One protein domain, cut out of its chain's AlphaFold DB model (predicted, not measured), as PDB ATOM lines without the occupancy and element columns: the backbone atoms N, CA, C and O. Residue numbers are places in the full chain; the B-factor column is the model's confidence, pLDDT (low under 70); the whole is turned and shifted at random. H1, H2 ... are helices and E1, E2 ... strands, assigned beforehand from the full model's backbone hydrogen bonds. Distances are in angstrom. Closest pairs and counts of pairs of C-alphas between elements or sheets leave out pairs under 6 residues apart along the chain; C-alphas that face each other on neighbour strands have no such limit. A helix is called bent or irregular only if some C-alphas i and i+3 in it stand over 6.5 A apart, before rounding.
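Overview. This is residues 4 to 151 of the 153 residues of an uncharacterized protein of Bradyrhizobium diazoefficiens (UniProt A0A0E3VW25). A twisted sheet of five strands has H1 packed over it, while H3 sits beside its edge strand E5; H2 packs on H3 and only grazes the sheet. H1, H2 and H3 run in nearly the same direction, and a long stretch without named elements leads from H3 to the small helix H4, away from the sheet. The printed part has 148 residues, with four named helices and five named strands in the order E1 E2 E3 H1 E4 H2 E5 H3 H4. The sheet is mixed, in the order E1 E2 E3 E4 E5, and the class is mixed, helices and strands. The whole is compact, with a radius of gyration of the C-alphas of 14.6 A and spans of 44 by 37 by 28 A.

Along the chain. Find C-alpha 4 at (261.434, 522.554, 448.547); from there E1 runs to residue 10, 20.0 A long. E2, residues 20 to 28, covers 25.7 A, and E3 follows at residues 31 to 36. Next come H1, residues 43 to 51, and E4, residues 57 to 63. Look for H2 at C-alpha 71, (238.891, 521.929, 422.952); it runs 18.6 A to residue 84. E5 is residues 89 to 93, and H3, residues 98 to 111, spans 17.7 A. H3 is irregular: C-alphas 107 and 110 are 9.4 A apart. H4, residues 142 to 149, ends at C-alpha 149, (229.308, 518.279, 433.203).

Arrangement. Begin with E1, E2 and E3, a meander, each strand the antiparallel neighbour of the one before; look at N 7 and O 23, 2.8 A, and N 26 and O 33, 2.9 A. E3 and E4 are parallel, with N 34 and O 59 at 2.8 A, as are E4 and E5, with N 91 and O 60 at 2.8 A. E3, H1, E4 and E4, H2, E5 are strand-helix-strand units, two parallel neighbour strands with a helix between, each with a right-handed crossover. H1 is on the sheet; its closest C-alphas to E2 are those of Ala 50 and Ala 25, 6.6 A. H2 only grazes the sheet, with residues 81 to 82. H2 and H3 touch at a shallow tilt of 24 degrees, the same way; their closest C-alphas, of Ile 74 and Thr 100, are 6.1 A apart. H3 stands at the sheet's level, at a height over the sheet of 2.3 A. H4 is not on the sheet and only just touches H3, with 3 pairs of C-alphas within 8 A, the closest being those of Phe 142 and Pro 99, 6.5 A. Every O i to N i+4 pair is within hydrogen-bond range in H1, H2 and H4, and 8 of 10 are in H3.

Size, cuts and confidence. The two C-alphas farthest apart, of Pro 29 and Arg 151, are 45.2 A from each other. The printed part has no cut. The link from H3 to H4, 30 residues, is long. Look for pLDDT under 70 at residues 134 to 140 and 150 to 151.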
ATOM      1  N   ILE A   4     262.900 522.504 448.525       96.75
ATOM      2  CA  ILE A   4     261.434 522.554 448.547       96.75
ATOM      3  C   ILE A   4     260.995 524.014 448.572       96.75
ATOM      4  O   ILE A   4     261.399 524.765 449.460       96.75
ATOM      5  N   THR A   5     260.141 524.393 447.625       98.19
ATOM      6  CA  THR A   5     259.617 525.753 447.483       98.19
ATOM      7  C   THR A   5     258.103 525.710 447.329       98.19
ATOM      8  O   THR A   5     257.569 524.897 446.574       98.19
ATOM      9  N   LEU A   6     257.401 526.611 448.017       98.12
ATOM     10  CA  LEU A   6     255.980 526.854 447.786       98.12
ATOM     11  C   LEU A   6     255.811 527.965 446.750       98.12
ATOM     12  O   LEU A   6     256.377 529.047 446.894       98.12
ATOM     13  N   ILE A   7     255.010 527.700 445.724       98.44
ATOM     14  CA  ILE A   7     254.587 528.679 444.724       98.44
ATOM     15  C   ILE A   7     253.187 529.141 445.118       98.44
ATOM     16  O   ILE A   7     252.244 528.354 445.083       98.44
ATOM     17  N   ALA A   8     253.067 530.408 445.508       97.94
ATOM     18  CA  ALA A   8     251.800 531.029 445.869       97.94
ATOM     19  C   ALA A   8     251.311 531.918 444.727       97.94
ATOM     20  O   ALA A   8     251.970 532.899 444.384       97.94
ATOM     21  N   LEU A   9     250.156 531.586 444.153       98.25
ATOM     22  CA  LEU A   9     249.526 532.367 443.092       98.25
ATOM     23  C   LEU A   9     248.067 532.666 443.441       98.25
ATOM     24  O   LEU A   9     247.428 531.952 444.212       98.25
ATOM     25  N   ILE A  10     247.553 533.750 442.868       97.75
ATOM     26  CA  ILE A  10     246.153 534.157 442.976       97.75
ATOM     27  C   ILE A  10     245.556 534.073 441.579       97.75
ATOM     28  O   ILE A  10     246.161 534.579 440.632       97.75
ATOM     29  N   SER A  11     244.399 533.428 441.454       97.06
ATOM     30  CA  SER A  11     243.713 533.313 440.173       97.06
ATOM     31  C   SER A  11     243.118 534.649 439.736       97.06
ATOM     32  O   SER A  11     242.494 535.370 440.519       97.06
ATOM     33  N   ASP A  12     243.296 534.961 438.460       95.44
ATOM     34  CA  ASP A  12     242.621 536.029 437.729       95.44
ATOM     35  C   ASP A  12     241.615 535.486 436.697       95.44
ATOM     36  O   ASP A  12     240.962 536.274 436.006       95.44
ATOM     37  N   LEU A  13     241.443 534.160 436.616       92.19
ATOM     38  CA  LEU A  13     240.570 533.516 435.640       92.19
ATOM     39  C   LEU A  13     239.084 533.629 436.037       92.19
ATOM     40  O   LEU A  13     238.742 533.584 437.226       92.19
ATOM     41  N   PRO A  14     238.162 533.745 435.060       89.19
ATOM     42  CA  PRO A  14     236.726 533.701 435.324       89.19
ATOM     43  C   PRO A  14     236.314 532.446 436.109       89.19
ATOM     44  O   PRO A  14     236.868 531.368 435.908       89.19
ATOM     45  N   GLY A  15     235.349 532.588 437.020       89.06
ATOM     46  CA  GLY A  15     234.851 531.500 437.877       89.06
ATOM     47  C   GLY A  15     235.719 531.189 439.101       89.06
ATOM     48  O   GLY A  15     235.211 530.648 440.076       89.06
ATOM     49  N   THR A  16     236.999 531.576 439.099       91.75
ATOM     50  CA  THR A  16     237.945 531.250 440.185       91.75
ATOM     51  C   THR A  16     238.735 532.458 440.684       91.75
ATOM     52  O   THR A  16     239.676 532.312 441.459       91.75
ATOM     53  N   LYS A  17     238.361 533.662 440.244       94.31
ATOM     54  CA  LYS A  17     239.055 534.911 440.557       94.31
ATOM     55  C   LYS A  17     239.262 535.079 442.066       94.31
ATOM     56  O   LYS A  17     238.378 534.776 442.859       94.31
ATOM     57  N   GLU A  18     240.430 535.591 442.441       95.12
ATOM     58  CA  GLU A  18     240.870 535.837 443.824       95.12
ATOM     59  C   GLU A  18     241.144 534.578 444.661       95.12
ATOM     60  O   GLU A  18     241.667 534.693 445.776       95.12
ATOM     61  N   LEU A  19     240.891 533.374 444.129       95.50
ATOM     62  CA  LEU A  19     241.283 532.140 444.800       95.50
ATOM     63  C   LEU A  19     242.805 532.064 444.905       95.50
ATOM     64  O   LEU A  19     243.536 532.155 443.916       95.50
ATOM     65  N   LYS A  20     243.270 531.894 446.141       96.62
ATOM     66  CA  LYS A  20     244.678 531.709 446.479       96.62
ATOM     67  C   LYS A  20     244.995 530.227 446.417       96.62
ATOM     68  O   LYS A  20     244.348 529.433 447.096       96.62
ATOM     69  N   GLU A  21     246.021 529.872 445.662       96.31
ATOM     70  CA  GLU A  21     246.516 528.506 445.591       96.31
ATOM     71  C   GLU A  21     247.993 528.426 445.949       96.31
ATOM     72  O   GLU A  21     248.792 529.313 445.639       96.31
ATOM     73  N   LEU A  22     248.342 527.310 446.585       97.88
ATOM     74  CA  LEU A  22     249.712 526.899 446.828       97.88
ATOM     75  C   LEU A  22     250.009 525.664 445.985       97.88
ATOM     76  O   LEU A  22     249.252 524.696 445.998       97.88
ATOM     77  N   SER A  23     251.132 525.701 445.278       98.44
ATOM     78  CA  SER A  23     251.725 524.541 444.614       98.44
ATOM     79  C   SER A  23     253.088 524.241 445.226       98.44
ATOM     80  O   SER A  23     253.790 525.147 445.677       98.44
ATOM     81  N   LEU A  24     253.465 522.968 445.255       98.50
ATOM     82  CA  LEU A  24     254.721 522.505 445.830       98.50
ATOM     83  C   LEU A  24     255.707 522.184 444.709       98.50
ATOM     84  O   LEU A  24     255.465 521.285 443.908       98.50
ATOM     85  N   ALA A  25     256.835 522.886 444.678       98.62
ATOM     86  CA  ALA A  25     257.948 522.583 443.793       98.62
ATOM     87  C   ALA A  25     259.061 521.891 444.586       98.62
ATOM     88  O   ALA A  25     259.619 522.460 445.527       98.62
ATOM     89  N   VAL A  26     259.399 520.667 444.189       98.12
ATOM     90  CA  VAL A  26     260.525 519.907 444.735       98.12
ATOM     91  C   VAL A  26     261.629 519.884 443.682       98.12
ATOM     92  O   VAL A  26     261.498 519.233 442.648       98.12
ATOM     93  N   ASN A  27     262.709 520.621 443.923       97.88
ATOM     94  CA  ASN A  27     263.862 520.692 443.034       97.88
ATOM     95  C   ASN A  27     264.781 519.491 443.276       97.88
ATOM     96  O   ASN A  27     265.436 519.390 444.321       97.88
ATOM     97  N   THR A  28     264.810 518.581 442.308       96.69
ATOM     98  CA  THR A  28     265.611 517.353 442.328       96.69
ATOM     99  C   THR A  28     266.757 517.442 441.312       96.69
ATOM    100  O   THR A  28     266.729 518.317 440.442       96.69
ATOM    101  N   PRO A  29     267.757 516.540 441.363       95.81
ATOM    102  CA  PRO A  29     268.778 516.450 440.315       95.81
ATOM    103  C   PRO A  29     268.201 516.225 438.908       95.81
ATOM    104  O   PRO A  29     268.793 516.666 437.926       95.81
ATOM    105  N   ASP A  30     267.031 515.590 438.812       96.62
ATOM    106  CA  ASP A  30     266.371 515.268 437.547       96.62
ATOM    107  C   ASP A  30     265.481 516.410 437.025       96.62
ATOM    108  O   ASP A  30     265.026 516.352 435.884       96.62
ATOM    109  N   GLY A  31     265.281 517.473 437.812       97.94
ATOM    110  CA  GLY A  31     264.409 518.612 437.514       97.94
ATOM    111  C   GLY A  31     263.347 518.843 438.593       97.94
ATOM    112  O   GLY A  31     263.349 518.203 439.650       97.94
ATOM    113  N   VAL A  32     262.430 519.777 438.348       98.56
ATOM    114  CA  VAL A  32     261.329 520.072 439.275       98.56
ATOM    115  C   VAL A  32     260.263 518.987 439.193       98.56
ATOM    116  O   VAL A  32     259.728 518.710 438.117       98.56
ATOM    117  N   VAL A  33     259.903 518.433 440.349       98.50
ATOM    118  CA  VAL A  33     258.621 517.757 440.550       98.50
ATOM    119  C   VAL A  33     257.643 518.774 441.115       98.50
ATOM    120  O   VAL A  33     257.810 519.257 442.236       98.50
ATOM    121  N   LEU A  34     256.644 519.125 440.312       98.69
ATOM    122  CA  LEU A  34     255.628 520.114 440.629       98.69
ATOM    123  C   LEU A  34     254.323 519.408 441.000       98.69
ATOM    124  O   LEU A  34     253.707 518.748 440.164       98.69
ATOM    125  N   VAL A  35     253.901 519.566 442.252       98.38
ATOM    126  CA  VAL A  35     252.617 519.067 442.754       98.38
ATOM    127  C   VAL A  35     251.649 520.236 442.872       98.38
ATOM    128  O   VAL A  35     251.917 521.203 443.589       98.38
ATOM    129  N   VAL A  36     250.528 520.144 442.165       98.38
ATOM    130  CA  VAL A  36     249.498 521.185 442.099       98.38
ATOM    131  C   VAL A  36     248.190 520.709 442.729       98.38
ATOM    132  O   VAL A  36     247.893 519.515 442.746       98.38
ATOM    133  N   GLY A  37     247.411 521.658 443.254       95.56
ATOM    134  CA  GLY A  37     246.047 521.426 443.734       95.56
ATOM    135  C   GLY A  37     245.067 521.270 442.569       95.56
ATOM    136  O   GLY A  37     245.044 520.224 441.922       95.56
ATOM    137  N   CYS A  38     244.265 522.309 442.297       96.94
ATOM    138  CA  CYS A  38     243.414 522.354 441.103       96.94
ATOM    139  C   CYS A  38     243.983 523.200 439.966       96.94
ATOM    140  O   CYS A  38     243.557 523.012 438.835       96.94
ATOM    141  N   SER A  39     244.963 524.068 440.209       97.81
ATOM    142  CA  SER A  39     245.506 524.976 439.192       97.81
ATOM    143  C   SER A  39     244.522 526.064 438.758       97.81
ATOM    144  O   SER A  39     244.493 526.445 437.588       97.81
ATOM    145  N   HIS A  40     243.738 526.603 439.697       97.31
ATOM    146  CA  HIS A  40     242.814 527.711 439.430       97.31
ATOM    147  C   HIS A  40     243.492 528.945 438.795       97.31
ATOM    148  O   HIS A  40     242.894 529.521 437.893       97.31
ATOM    149  N   PRO A  41     244.735 529.344 439.160       97.56
ATOM    150  CA  PRO A  41     245.456 530.418 438.465       97.56
ATOM    151  C   PRO A  41     245.926 530.073 437.042       97.56
ATOM    152  O   PRO A  41     246.595 530.886 436.408       97.56
ATOM    153  N   GLY A  42     245.627 528.867 436.552       97.56
ATOM    154  CA  GLY A  42     246.106 528.326 435.288       97.56
ATOM    155  C   GLY A  42     247.405 527.540 435.457       97.56
ATOM    156  O   GLY A  42     248.403 528.044 435.979       97.56
ATOM    157  N   ILE A  43     247.417 526.298 434.963       98.50
ATOM    158  CA  ILE A  43     248.585 525.416 435.078       98.50
ATOM    159  C   ILE A  43     249.838 526.008 434.418       98.50
ATOM    160  O   ILE A  43     250.937 525.875 434.951       98.50
ATOM    161  N   GLU A  44     249.684 526.724 433.303       98.25
ATOM    162  CA  GLU A  44     250.801 527.361 432.599       98.25
ATOM    163  C   GLU A  44     251.512 528.400 433.472       98.25
ATOM    164  O   GLU A  44     252.741 528.418 433.498       98.25
ATOM    165  N   ARG A  45     250.769 529.211 434.244       98.31
ATOM    166  CA  ARG A  45     251.357 530.188 435.178       98.31
ATOM    167  C   ARG A  45     252.114 529.507 436.311       98.31
ATOM    168  O   ARG A  45     253.165 529.995 436.721       98.31
ATOM    169  N   ILE A  46     251.590 528.396 436.825       98.69
ATOM    170  CA  ILE A  46     252.252 527.647 437.900       98.69
ATOM    171  C   ILE A  46     253.555 527.029 437.378       98.69
ATOM    172  O   ILE A  46     254.592 527.142 438.032       98.69
ATOM    173  N   VAL A  47     253.526 526.421 436.188       98.75
ATOM    174  CA  VAL A  47     254.719 525.845 435.553       98.75
ATOM    175  C   VAL A  47     255.740 526.935 435.239       98.75
ATOM    176  O   VAL A  47     256.912 526.768 435.561       98.75
ATOM    177  N   GLU A  48     255.312 528.076 434.700       98.69
ATOM    178  CA  GLU A  48     256.182 529.227 434.448       98.69
ATOM    179  C   GLU A  48     256.872 529.710 435.731       98.69
ATOM    180  O   GLU A  48     258.094 529.858 435.745       98.69
ATOM    181  N   ALA A  49     256.143 529.840 436.842       98.50
ATOM    182  CA  ALA A  49     256.739 530.170 438.137       98.50
ATOM    183  C   ALA A  49     257.742 529.100 438.616       98.50
ATOM    184  O   ALA A  49     258.789 529.438 439.169       98.50
ATOM    185  N   ALA A  50     257.468 527.816 438.367       98.56
ATOM    186  CA  ALA A  50     258.391 526.732 438.694       98.56
ATOM    187  C   ALA A  50     259.686 526.780 437.863       98.56
ATOM    188  O   ALA A  50     260.751 526.456 438.392       98.56
ATOM    189  N   THR A  51     259.633 527.251 436.609       98.38
ATOM    190  CA  THR A  51     260.836 527.374 435.763       98.38
ATOM    191  C   THR A  51     261.872 528.359 436.309       98.38
ATOM    192  O   THR A  51     263.058 528.215 436.015       98.38
ATOM    193  N   VAL A  52     261.460 529.315 437.155       98.06
ATOM    194  CA  VAL A  52     262.374 530.245 437.844       98.06
ATOM    195  C   VAL A  52     263.254 529.511 438.863       98.06
ATOM    196  O   VAL A  52     264.395 529.904 439.090       98.06
ATOM    197  N   ILE A  53     262.744 528.432 439.465       97.25
ATOM    198  CA  ILE A  53     263.484 527.599 440.424       97.25
ATOM    199  C   ILE A  53     264.481 526.709 439.677       97.25
ATOM    200  O   ILE A  53     265.644 526.605 440.063       97.25
ATOM    201  N   ASN A  54     264.010 526.044 438.623       97.94
ATOM    202  CA  ASN A  54     264.821 525.247 437.715       97.94
ATOM    203  C   ASN A  54     264.063 525.108 436.381       97.94
ATOM    204  O   ASN A  54     262.905 524.687 436.389       97.94
ATOM    205  N   PRO A  55     264.688 525.434 435.234       97.88
ATOM    206  CA  PRO A  55     264.013 525.412 433.937       97.88
ATOM    207  C   PRO A  55     263.609 524.006 433.476       97.88
ATOM    208  O   PRO A  55     262.774 523.875 432.583       97.88
ATOM    209  N   LYS A  56     264.193 522.946 434.051       98.31
ATOM    210  CA  LYS A  56     263.851 521.561 433.729       98.31
ATOM    211  C   LYS A  56     262.669 521.099 434.584       98.31
ATOM    212  O   LYS A  56     262.819 520.900 435.790       98.31
ATOM    213  N   ILE A  57     261.512 520.879 433.958       98.75
ATOM    214  CA  ILE A  57     260.300 520.383 434.625       98.75
ATOM    215  C   ILE A  57     260.157 518.879 434.388       98.75
ATOM    216  O   ILE A  57     259.762 518.428 433.312       98.75
ATOM    217  N   HIS A  58     260.484 518.098 435.413       98.44
ATOM    218  CA  HIS A  58     260.548 516.643 435.330       98.44
ATOM    219  C   HIS A  58     259.163 515.980 435.425       98.44
ATOM    220  O   HIS A  58     258.857 515.030 434.698       98.44
ATOM    221  N   LEU A  59     258.298 516.499 436.301       98.44
ATOM    222  CA  LEU A  59     256.942 515.991 436.501       98.44
ATOM    223  C   LEU A  59     255.994 517.114 436.918       98.44
ATOM    224  O   LEU A  59     256.324 517.900 437.803       98.44
ATOM    225  N   VAL A  60     254.793 517.127 436.342       98.69
ATOM    226  CA  VAL A  60     253.645 517.893 436.852       98.69
ATOM    227  C   VAL A  60     252.556 516.916 437.285       98.69
ATOM    228  O   VAL A  60     252.084 516.132 436.462       98.69
ATOM    229  N   ALA A  61     252.157 516.951 438.556       97.94
ATOM    230  CA  ALA A  61     251.177 516.035 439.137       97.94
ATOM    231  C   ALA A  61     250.064 516.789 439.882       97.94
ATOM    232  O   ALA A  61     250.361 517.643 440.716       97.94
ATOM    233  N   GLY A  62     248.798 516.456 439.619       97.06
ATOM    234  CA  GLY A  62     247.645 517.069 440.293       97.06
ATOM    235  C   GLY A  62     246.482 517.421 439.363       97.06
ATOM    236  O   GLY A  62     246.350 516.857 438.276       97.06
ATOM    237  N   GLY A  63     245.611 518.328 439.807       97.19
ATOM    238  CA  GLY A  63     244.462 518.819 439.044       97.19
ATOM    239  C   GLY A  63     244.791 520.020 438.156       97.19
ATOM    240  O   GLY A  63     245.605 520.867 438.517       97.19
ATOM    241  N   PHE A  64     244.142 520.079 436.989       97.25
ATOM    242  CA  PHE A  64     244.384 521.109 435.968       97.25
ATOM    243  C   PHE A  64     243.232 522.124 435.836       97.25
ATOM    244  O   PHE A  64     243.403 523.129 435.157       97.25
ATOM    245  N   HIS A  65     242.080 521.863 436.472       96.06
ATOM    246  CA  HIS A  65     240.861 522.686 436.435       96.06
ATOM    247  C   HIS A  65     240.375 523.020 435.013       96.06
ATOM    248  O   HIS A  65     240.058 524.161 434.687       96.06
ATOM    249  N   LEU A  66     240.303 522.001 434.150       94.31
ATOM    250  CA  LEU A  66     239.891 522.137 432.745       94.31
ATOM    251  C   LEU A  66     238.574 521.408 432.428       94.31
ATOM    252  O   LEU A  66     238.248 521.194 431.263       94.31
ATOM    253  N   VAL A  67     237.774 521.088 433.455       90.06
ATOM    254  CA  VAL A  67     236.494 520.353 433.333       90.06
ATOM    255  C   VAL A  67     235.550 520.962 432.290       90.06
ATOM    256  O   VAL A  67     234.924 520.225 431.529       90.06
ATOM    257  N   VAL A  68     235.475 522.294 432.245       88.88
ATOM    258  CA  VAL A  68     234.594 523.067 431.350       88.88
ATOM    259  C   VAL A  68     235.360 523.807 430.247       88.88
ATOM    260  O   VAL A  68     234.801 524.664 429.566       88.88
ATOM    261  N   ALA A  69     236.649 523.505 430.064       91.50
ATOM    262  CA  ALA A  69     237.461 524.147 429.040       91.50
ATOM    263  C   ALA A  69     237.040 523.701 427.629       91.50
ATOM    264  O   ALA A  69     236.645 522.554 427.399       91.50
ATOM    265  N   THR A  70     237.145 524.618 426.665       93.44
ATOM    266  CA  THR A  70     236.929 524.308 425.245       93.44
ATOM    267  C   THR A  70     238.083 523.472 424.693       93.44
ATOM    268  O   THR A  70     239.200 523.536 425.209       93.44
ATOM    269  N   ASP A  71     237.842 522.722 423.613       92.69
ATOM    270  CA  ASP A  71     238.891 521.929 422.952       92.69
ATOM    271  C   ASP A  71     240.094 522.790 422.546       92.69
ATOM    272  O   ASP A  71     241.227 522.437 422.858       92.69
ATOM    273  N   ASP A  72     239.848 523.971 421.971       96.62
ATOM    274  CA  ASP A  72     240.899 524.925 421.601       96.62
ATOM    275  C   ASP A  72     241.750 525.372 422.799       96.62
ATOM    276  O   ASP A  72     242.961 525.564 422.675       96.62
ATOM    277  N   ALA A  73     241.130 525.588 423.965       96.31
ATOM    278  CA  ALA A  73     241.849 525.976 425.175       96.31
ATOM    279  C   ALA A  73     242.689 524.809 425.711       96.31
ATOM    280  O   ALA A  73     243.856 524.996 426.055       96.31
ATOM    281  N   ILE A  74     242.119 523.601 425.724       97.50
ATOM    282  CA  ILE A  74     242.816 522.375 426.123       97.50
ATOM    283  C   ILE A  74     244.022 522.131 425.214       97.50
ATOM    284  O   ILE A  74     245.118 521.889 425.712       97.50
ATOM    285  N   GLU A  75     243.846 522.227 423.895       97.62
ATOM    286  CA  GLU A  75     244.915 522.018 422.921       97.62
ATOM    287  C   GLU A  75     246.063 523.011 423.125       97.62
ATOM    288  O   GLU A  75     247.221 522.597 423.211       97.62
ATOM    289  N   LYS A  76     245.758 524.304 423.298       98.44
ATOM    290  CA  LYS A  76     246.771 525.335 423.581       98.44
ATOM    291  C   LYS A  76     247.570 525.026 424.845       98.44
ATOM    292  O   LYS A  76     248.797 525.093 424.807       98.44
ATOM    293  N   ILE A  77     246.898 524.637 425.928       98.38
ATOM    294  CA  ILE A  77     247.555 524.297 427.197       98.38
ATOM    295  C   ILE A  77     248.431 523.051 427.038       98.38
ATOM    296  O   ILE A  77     249.574 523.033 427.488       98.38
ATOM    297  N   VAL A  78     247.934 522.010 426.368       98.50
ATOM    298  CA  VAL A  78     248.691 520.772 426.130       98.50
ATOM    299  C   VAL A  78     249.950 521.058 425.302       98.50
ATOM    300  O   VAL A  78     251.030 520.576 425.653       98.50
ATOM    301  N   ILE A  79     249.835 521.874 424.247       98.50
ATOM    302  CA  ILE A  79     250.969 522.328 423.429       98.50
ATOM    303  C   ILE A  79     251.949 523.133 424.279       98.50
ATOM    304  O   ILE A  79     253.149 522.878 424.232       98.50
ATOM    305  N   ALA A  80     251.475 524.070 425.099       98.62
ATOM    306  CA  ALA A  80     252.352 524.862 425.950       98.62
ATOM    307  C   ALA A  80     253.126 523.986 426.946       98.62
ATOM    308  O   ALA A  80     254.349 524.090 427.041       98.62
ATOM    309  N   LEU A  81     252.452 523.069 427.642       98.75
ATOM    310  CA  LEU A  81     253.095 522.149 428.583       98.75
ATOM    311  C   LEU A  81     254.144 521.269 427.892       98.75
ATOM    312  O   LEU A  81     255.255 521.111 428.402       98.75
ATOM    313  N   LYS A  82     253.811 520.713 426.725       98.44
ATOM    314  CA  LYS A  82     254.685 519.780 426.008       98.44
ATOM    315  C   LYS A  82     255.831 520.475 425.270       98.44
ATOM    316  O   LYS A  82     256.955 519.984 425.317       98.44
ATOM    317  N   ASP A  83     255.563 521.584 424.588       98.12
ATOM    318  CA  ASP A  83     256.484 522.172 423.612       98.12
ATOM    319  C   ASP A  83     257.164 523.447 424.141       98.12
ATOM    320  O   ASP A  83     258.383 523.582 423.994       98.12
ATOM    321  N   LYS A  84     256.419 524.351 424.807       98.31
ATOM    322  CA  LYS A  84     256.986 525.572 425.427       98.31
ATOM    323  C   LYS A  84     257.766 525.222 426.693       98.31
ATOM    324  O   LYS A  84     258.941 525.558 426.801       98.31
ATOM    325  N   PHE A  85     257.120 524.548 427.642       98.50
ATOM    326  CA  PHE A  85     257.708 524.232 428.949       98.50
ATOM    327  C   PHE A  85     258.470 522.906 428.975       98.50
ATOM    328  O   PHE A  85     259.182 522.639 429.940       98.50
ATOM    329  N   ARG A  86     258.346 522.088 427.918       98.38
ATOM    330  CA  ARG A  86     259.042 520.801 427.769       98.38
ATOM    331  C   ARG A  86     258.893 519.898 428.992       98.38
ATOM    332  O   ARG A  86     259.848 519.236 429.390       98.38
ATOM    333  N   VAL A  87     257.691 519.870 429.573       98.75
ATOM    334  CA  VAL A  87     257.375 518.990 430.699       98.75
ATOM    335  C   VAL A  87     257.674 517.549 430.290       98.75
ATOM    336  O   VAL A  87     257.225 517.074 429.241       98.75
ATOM    337  N   GLU A  88     258.466 516.853 431.101       98.19
ATOM    338  CA  GLU A  88     258.912 515.508 430.749       98.19
ATOM    339  C   GLU A  88     257.810 514.482 430.993       98.19
ATOM    340  O   GLU A  88     257.482 513.731 430.075       98.19
ATOM    341  N   ASN A  89     257.206 514.486 432.184       97.94
ATOM    342  CA  ASN A  89     256.134 513.574 432.580       97.94
ATOM    343  C   ASN A  89     254.925 514.346 433.117       97.94
ATOM    344  O   ASN A  89     255.067 515.393 433.753       97.94
ATOM    345  N   ILE A  90     253.726 513.802 432.904       97.81
ATOM    346  CA  ILE A  90     252.485 514.390 433.409       97.81
ATOM    347  C   ILE A  90     251.661 513.350 434.153       97.81
ATOM    348  O   ILE A  90     251.470 512.231 433.673       97.81
ATOM    349  N   ALA A  91     251.176 513.736 435.327       97.06
ATOM    350  CA  ALA A  91     250.337 512.908 436.168       97.06
ATOM    351  C   ALA A  91     249.033 513.635 436.544       97.06
ATOM    352  O   ALA A  91     248.887 514.094 437.682       97.06
ATOM    353  N   PRO A  92     248.101 513.821 435.587       96.38
ATOM    354  CA  PRO A  92     246.860 514.529 435.859       96.38
ATOM    355  C   PRO A  92     245.927 513.705 436.754       96.38
ATOM    356  O   PRO A  92     245.923 512.471 436.708       96.38
ATOM    357  N   GLY A  93     245.093 514.402 437.525       93.88
ATOM    358  CA  GLY A  93     244.051 513.830 438.378       93.88
ATOM    359  C   GLY A  93     242.890 514.804 438.629       93.88
ATOM    360  O   GLY A  93     242.832 515.894 438.057       93.88
ATOM    361  N   HIS A  94     241.959 514.407 439.498       91.44
ATOM    362  CA  HIS A  94     240.911 515.264 440.073       91.44
ATOM    363  C   HIS A  94     240.138 516.135 439.049       91.44
ATOM    364  O   HIS A  94     239.484 515.602 438.158       91.44
ATOM    365  N   CYS A  95     240.217 517.466 439.161       93.19
ATOM    366  CA  CYS A  95     239.462 518.461 438.392       93.19
ATOM    367  C   CYS A  95     240.000 518.687 436.962       93.19
ATOM    368  O   CYS A  95     239.770 519.733 436.363       93.19
ATOM    369  N   THR A  96     240.756 517.738 436.401       95.31
ATOM    370  CA  THR A  96     241.312 517.859 435.041       95.31
ATOM    371  C   THR A  96     240.227 517.808 433.963       95.31
ATOM    372  O   THR A  96     240.243 518.635 433.062       95.31
ATOM    373  N   GLY A  97     239.261 516.893 434.083       92.25
ATOM    374  CA  GLY A  97     238.201 516.687 433.092       92.25
ATOM    375  C   GLY A  97     238.588 515.745 431.948       92.25
ATOM    376  O   GLY A  97     239.732 515.714 431.496       92.25
ATOM    377  N   GLU A  98     237.619 514.960 431.475       92.12
ATOM    378  CA  GLU A  98     237.848 513.846 430.539       92.12
ATOM    379  C   GLU A  98     238.460 514.251 429.184       92.12
ATOM    380  O   GLU A  98     239.439 513.620 428.770       92.12
ATOM    381  N   PRO A  99     238.004 515.328 428.507       93.06
ATOM    382  CA  PRO A  99     238.642 515.776 427.268       93.06
ATOM    383  C   PRO A  99     240.125 516.122 427.468       93.06
ATOM    384  O   PRO A  99     240.976 515.787 426.641       93.06
ATOM    385  N   THR A 100     240.462 516.737 428.603       95.25
ATOM    386  CA  THR A 100     241.840 517.090 428.947       95.25
ATOM    387  C   THR A 100     242.672 515.863 429.301       95.25
ATOM    388  O   THR A 100     243.812 515.763 428.846       95.25
ATOM    389  N   PHE A 101     242.124 514.898 430.047       94.88
ATOM    390  CA  PHE A 101     242.800 513.620 430.289       94.88
ATOM    391  C   PHE A 101     243.176 512.932 428.974       94.88
ATOM    392  O   PHE A 101     244.321 512.500 428.819       94.88
ATOM    393  N   ALA A 102     242.253 512.884 428.011       93.56
ATOM    394  CA  ALA A 102     242.492 512.288 426.702       93.56
ATOM    395  C   ALA A 102     243.537 513.058 425.879       93.56
ATOM    396  O   ALA A 102     244.442 512.444 425.307       93.56
ATOM    397  N   ALA A 103     243.463 514.391 425.857       95.75
ATOM    398  CA  ALA A 103     244.431 515.232 425.154       95.75
ATOM    399  C   ALA A 103     245.851 515.082 425.729       95.75
ATOM    400  O   ALA A 103     246.807 514.862 424.981       95.75
ATOM    401  N   LEU A 104     245.992 515.109 427.059       96.81
ATOM    402  CA  LEU A 104     247.267 514.895 427.745       96.81
ATOM    403  C   LEU A 104     247.810 513.486 427.498       96.81
ATOM    404  O   LEU A 104     248.990 513.327 427.187       96.81
ATOM    405  N   LYS A 105     246.959 512.460 427.569       95.25
ATOM    406  CA  LYS A 105     247.348 511.078 427.268       95.25
ATOM    407  C   LYS A 105     247.869 510.939 425.838       95.25
ATOM    408  O   LYS A 105     248.935 510.361 425.635       95.25
ATOM    409  N   LYS A 106     247.164 511.512 424.858       95.00
ATOM    410  CA  LYS A 106     247.585 511.520 423.448       95.00
ATOM    411  C   LYS A 106     248.930 512.229 423.261       95.00
ATOM    412  O   LYS A 106     249.780 511.728 422.533       95.00
ATOM    413  N   ALA A 107     249.133 513.371 423.915       97.06
ATOM    414  CA  ALA A 107     250.334 514.184 423.741       97.06
ATOM    415  C   ALA A 107     251.576 513.625 424.464       97.06
ATOM    416  O   ALA A 107     252.690 513.733 423.944       97.06
ATOM    417  N   PHE A 108     251.406 513.032 425.649       96.25
ATOM    418  CA  PHE A 108     252.516 512.556 426.482       96.25
ATOM    419  C   PHE A 108     252.799 511.054 426.329       96.25
ATOM    420  O   PHE A 108     253.923 510.624 426.606       96.25
ATOM    421  N   GLY A 109     251.841 510.258 425.843       93.94
ATOM    422  CA  GLY A 109     252.023 508.835 425.543       93.94
ATOM    423  C   GLY A 109     252.549 508.051 426.748       93.94
ATOM    424  O   GLY A 109     251.956 508.074 427.823       93.94
ATOM    425  N   ALA A 110     253.707 507.403 426.600       91.75
ATOM    426  CA  ALA A 110     254.347 506.651 427.684       91.75
ATOM    427  C   ALA A 110     254.751 507.512 428.900       91.75
ATOM    428  O   ALA A 110     255.067 506.959 429.948       91.75
ATOM    429  N   ARG A 111     254.750 508.846 428.777       94.50
ATOM    430  CA  ARG A 111     255.084 509.812 429.841       94.50
ATOM    431  C   ARG A 111     253.845 510.343 430.580       94.50
ATOM    432  O   ARG A 111     253.960 511.235 431.415       94.50
ATOM    433  N   TYR A 112     252.669 509.803 430.261       95.38
ATOM    434  CA  TYR A 112     251.415 510.049 430.964       95.38
ATOM    435  C   TYR A 112     251.191 509.005 432.067       95.38
ATOM    436  O   TYR A 112     251.327 507.798 431.832       95.38
ATOM    437  N   ILE A 113     250.773 509.466 433.246       94.50
ATOM    438  CA  ILE A 113     250.428 508.627 434.398       94.50
ATOM    439  C   ILE A 113     249.075 509.081 434.952       94.50
ATOM    440  O   ILE A 113     248.900 510.245 435.272       94.50
ATOM    441  N   TYR A 114     248.106 508.188 435.122       92.50
ATOM    442  CA  TYR A 114     246.851 508.579 435.766       92.50
ATOM    443  C   TYR A 114     247.034 508.700 437.292       92.50
ATOM    444  O   TYR A 114     247.252 507.701 437.985       92.50
ATOM    445  N   ALA A 115     246.946 509.921 437.834       92.44
ATOM    446  CA  ALA A 115     247.080 510.201 439.269       92.44
ATOM    447  C   ALA A 115     245.746 510.013 440.017       92.44
ATOM    448  O   ALA A 115     245.225 510.933 440.650       92.44
ATOM    449  N   GLY A 116     245.167 508.816 439.895       88.19
ATOM    450  CA  GLY A 116     243.964 508.405 440.615       88.19
ATOM    451  C   GLY A 116     244.225 508.004 442.071       88.19
ATOM    452  O   GLY A 116     245.354 508.014 442.569       88.19
ATOM    453  N   LEU A 117     243.153 507.616 442.767       88.94
ATOM    454  CA  LEU A 117     243.236 507.111 444.136       88.94
ATOM    455  C   LEU A 117     244.155 505.880 444.213       88.94
ATOM    456  O   LEU A 117     244.012 504.939 443.437       88.94
ATOM    457  N   GLY A 118     245.073 505.879 445.181       89.00
ATOM    458  CA  GLY A 118     246.009 504.774 445.404       89.00
ATOM    459  C   GLY A 118     247.231 504.772 444.477       89.00
ATOM    460  O   GLY A 118     248.119 503.933 444.653       89.00
ATOM    461  N   THR A 119     247.328 505.710 443.529       90.44
ATOM    462  CA  THR A 119     248.533 505.873 442.709       90.44
ATOM    463  C   THR A 119     249.698 506.364 443.573       90.44
ATOM    464  O   THR A 119     249.617 507.391 444.240       90.44
ATOM    465  N   SER A 120     250.808 505.631 443.537       92.19
ATOM    466  CA  SER A 120     252.097 505.988 444.131       92.19
ATOM    467  C   SER A 120     253.086 506.299 443.016       92.19
ATOM    468  O   SER A 120     253.269 505.482 442.114       92.19
ATOM    469  N   LEU A 121     253.720 507.471 443.088       92.25
ATOM    470  CA  LEU A 121     254.730 507.925 442.133       92.25
ATOM    471  C   LEU A 121     256.107 507.862 442.792       92.25
ATOM    472  O   LEU A 121     256.350 508.518 443.803       92.25
ATOM    473  N   VAL A 122     257.005 507.071 442.216       92.75
ATOM    474  CA  VAL A 122     258.407 506.998 442.623       92.75
ATOM    475  C   VAL A 122     259.193 507.967 441.753       92.75
ATOM    476  O   VAL A 122     259.192 507.846 440.527       92.75
ATOM    477  N   ILE A 123     259.838 508.934 442.402       91.62
ATOM    478  CA  ILE A 123     260.633 509.970 441.746       91.62
ATOM    479  C   ILE A 123     262.095 509.516 441.656       91.62
ATOM    480  O   ILE A 123     262.674 509.077 442.648       91.62
ATOM    481  N   GLY A 124     262.681 509.662 440.474       89.25
ATOM    482  CA  GLY A 124     264.083 509.410 440.144       89.25
ATOM    483  C   GLY A 124     264.319 509.776 438.674       89.25
ATOM    484  O   GLY A 124     263.418 510.359 438.073       89.25
ATOM    485  N   PRO A 125     265.452 509.385 438.064       89.38
ATOM    486  CA  PRO A 125     265.735 509.689 436.656       89.38
ATOM    487  C   PRO A 125     264.621 509.236 435.704       89.38
ATOM    488  O   PRO A 125     264.277 509.940 434.755       89.38
ATOM    489  N   ASP A 126     264.007 508.095 436.025       89.44
ATOM    490  CA  ASP A 126     262.771 507.617 435.427       89.44
ATOM    491  C   ASP A 126     261.657 507.634 436.476       89.44
ATOM    492  O   ASP A 126     261.756 506.984 437.523       89.44
ATOM    493  N   ILE A 127     260.556 508.329 436.183       89.62
ATOM    494  CA  ILE A 127     259.364 508.256 437.034       89.62
ATOM    495  C   ILE A 127     258.802 506.828 436.979       89.62
ATOM    496  O   ILE A 127     258.614 506.263 435.907       89.62
ATOM    497  N   ASN A 128     258.459 506.229 438.108       84.75
ATOM    498  CA  ASN A 128     257.755 504.946 438.118       84.75
ATOM    499  C   ASN A 128     256.440 505.065 438.881       84.75
ATOM    500  O   ASN A 128     256.296 505.912 439.760       84.75
ATOM    501  N   SER A 129     255.467 504.229 438.534       83.81
ATOM    502  CA  SER A 129     254.172 504.188 439.210       83.81
ATOM    503  C   SER A 129     253.724 502.755 439.450       83.81
ATOM    504  O   SER A 129     254.000 501.865 438.648       83.81
ATOM    505  N   ASN A 130     252.996 502.532 440.545       81.38
ATOM    506  CA  ASN A 130     252.318 501.256 440.809       81.38
ATOM    507  C   ASN A 130     251.123 501.001 439.866       81.38
ATOM    508  O   ASN A 130     250.587 499.897 439.835       81.38
ATOM    509  N   VAL A 131     250.711 502.014 439.101       77.56
ATOM    510  CA  VAL A 131     249.698 501.929 438.045       77.56
ATOM    511  C   VAL A 131     250.389 501.918 436.681       77.56
ATOM    512  O   VAL A 131     251.437 502.547 436.509       77.56
ATOM    513  N   ARG A 132     249.819 501.213 435.698       72.31
ATOM    514  CA  ARG A 132     250.353 501.176 434.329       72.31
ATOM    515  C   ARG A 132     250.334 502.568 433.691       72.31
ATOM    516  O   ARG A 132     249.315 503.255 433.686       72.31
ATOM    517  N   ARG A 133     251.473 502.966 433.117       79.75
ATOM    518  CA  ARG A 133     251.608 504.191 432.312       79.75
ATOM    519  C   ARG A 133     250.705 504.125 431.082       79.75
ATOM    520  O   ARG A 133     250.512 503.058 430.507       79.75
ATOM    521  N   GLY A 134     250.185 505.273 430.659       65.06
ATOM    522  CA  GLY A 134     249.370 505.376 429.445       65.06
ATOM    523  C   GLY A 134     247.983 504.718 429.518       65.06
ATOM    524  O   GLY A 134     247.217 504.840 428.566       65.06
ATOM    525  N   GLU A 135     247.603 504.074 430.622       63.56
ATOM    526  CA  GLU A 135     246.231 503.618 430.858       63.56
ATOM    527  C   GLU A 135     245.465 504.699 431.638       63.56
ATOM    528  O   GLU A 135     245.939 505.253 432.625       63.56
ATOM    529  N   ALA A 136     244.285 505.043 431.133       61.78
ATOM    530  CA  ALA A 136     243.317 505.942 431.755       61.78
ATOM    531  C   ALA A 136     241.934 505.363 431.433       61.78
ATOM    532  O   ALA A 136     241.837 504.654 430.418       61.78
ATOM    533  N   PRO A 137     240.891 505.647 432.230       60.88
ATOM    534  CA  PRO A 137     239.522 505.332 431.842       60.88
ATOM    535  C   PRO A 137     239.262 505.835 430.415       60.88
ATOM    536  O   PRO A 137     239.641 506.954 430.066       60.88
ATOM    537  N   ALA A 138     238.703 504.980 429.562       60.00
ATOM    538  CA  ALA A 138     238.282 505.390 428.232       60.00
ATOM    539  C   ALA A 138     236.890 506.014 428.351       60.00
ATOM    540  O   ALA A 138     235.969 505.368 428.850       60.00
ATOM    541  N   LEU A 139     236.753 507.264 427.913       67.81
ATOM    542  CA  LEU A 139     235.453 507.844 427.606       67.81
ATOM    543  C   LEU A 139     235.327 507.966 426.093       67.81
ATOM    544  O   LEU A 139     236.129 508.644 425.452       67.81
ATOM    545  N   ASP A 140     234.302 507.319 425.548       65.19
ATOM    546  CA  ASP A 140     234.104 507.225 424.101       65.19
ATOM    547  C   ASP A 140     233.296 508.410 423.535       65.19
ATOM    548  O   ASP A 140     233.310 508.643 422.328       65.19
ATOM    549  N   ASP A 141     232.618 509.191 424.390       77.81
ATOM    550  CA  ASP A 141     231.745 510.297 423.974       77.81
ATOM    551  C   ASP A 141     231.913 511.557 424.850       77.81
ATOM    552  O   ASP A 141     231.308 511.711 425.920       77.81
ATOM    553  N   PHE A 142     232.720 512.508 424.366       82.19
ATOM    554  CA  PHE A 142     232.912 513.804 425.027       82.19
ATOM    555  C   PHE A 142     231.690 514.727 424.940       82.19
ATOM    556  O   PHE A 142     231.562 515.632 425.765       82.19
ATOM    557  N   ALA A 143     230.785 514.533 423.976       78.69
ATOM    558  CA  ALA A 143     229.586 515.357 423.851       78.69
ATOM    559  C   ALA A 143     228.581 515.020 424.962       78.69
ATOM    560  O   ALA A 143     228.045 515.924 425.609       78.69
ATOM    561  N   VAL A 144     228.387 513.728 425.246       81.31
ATOM    562  CA  VAL A 144     227.598 513.269 426.399       81.31
ATOM    563  C   VAL A 144     228.249 513.706 427.706       81.31
ATOM    564  O   VAL A 144     227.560 514.262 428.560       81.31
ATOM    565  N   TYR A 145     229.570 513.538 427.841       82.25
ATOM    566  CA  TYR A 145     230.304 514.012 429.017       82.25
ATOM    567  C   TYR A 145     230.064 515.501 429.275       82.25
ATOM    568  O   TYR A 145     229.683 515.878 430.378       82.25
ATOM    569  N   ARG A 146     230.218 516.353 428.253       81.31
ATOM    570  CA  ARG A 146     230.009 517.801 428.388       81.31
ATOM    571  C   ARG A 146     228.584 518.145 428.774       81.31
ATOM    572  O   ARG A 146     228.393 518.992 429.634       81.31
ATOM    573  N   LYS A 147     227.596 517.464 428.188       81.06
ATOM    574  CA  LYS A 147     226.183 517.652 428.541       81.06
ATOM    575  C   LYS A 147     225.899 517.302 430.003       81.06
ATOM    576  O   LYS A 147     225.017 517.910 430.601       81.06
ATOM    577  N   LEU A 148     226.595 516.313 430.562       79.25
ATOM    578  CA  LEU A 148     226.492 515.957 431.978       79.25
ATOM    579  C   LEU A 148     227.263 516.944 432.862       79.25
ATOM    580  O   LEU A 148     226.723 517.397 433.859       79.25
ATOM    581  N   ALA A 149     228.478 517.326 432.469       72.75
ATOM    582  CA  ALA A 149     229.308 518.279 433.203       72.75
ATOM    583  C   ALA A 149     228.726 519.705 433.221       72.75
ATOM    584  O   ALA A 149     229.027 520.469 434.128       72.75
ATOM    585  N   SER A 150     227.893 520.064 432.237       69.75
ATOM    586  CA  SER A 150     227.188 521.349 432.167       69.75
ATOM    587  C   SER A 150     225.827 521.353 432.870       69.75
ATOM    588  O   SER A 150     225.127 522.360 432.823       69.75
ATOM    589  N   ARG A 151     225.383 520.215 433.422       61.00
ATOM    590  CA  ARG A 151     224.167 520.139 434.237       61.00
ATOM    591  C   ARG A 151     224.554 520.423 435.682       61.00
ATOM    592  O   ARG A 151     224.893 519.508 436.421       61.00
TER     593      ARG A 151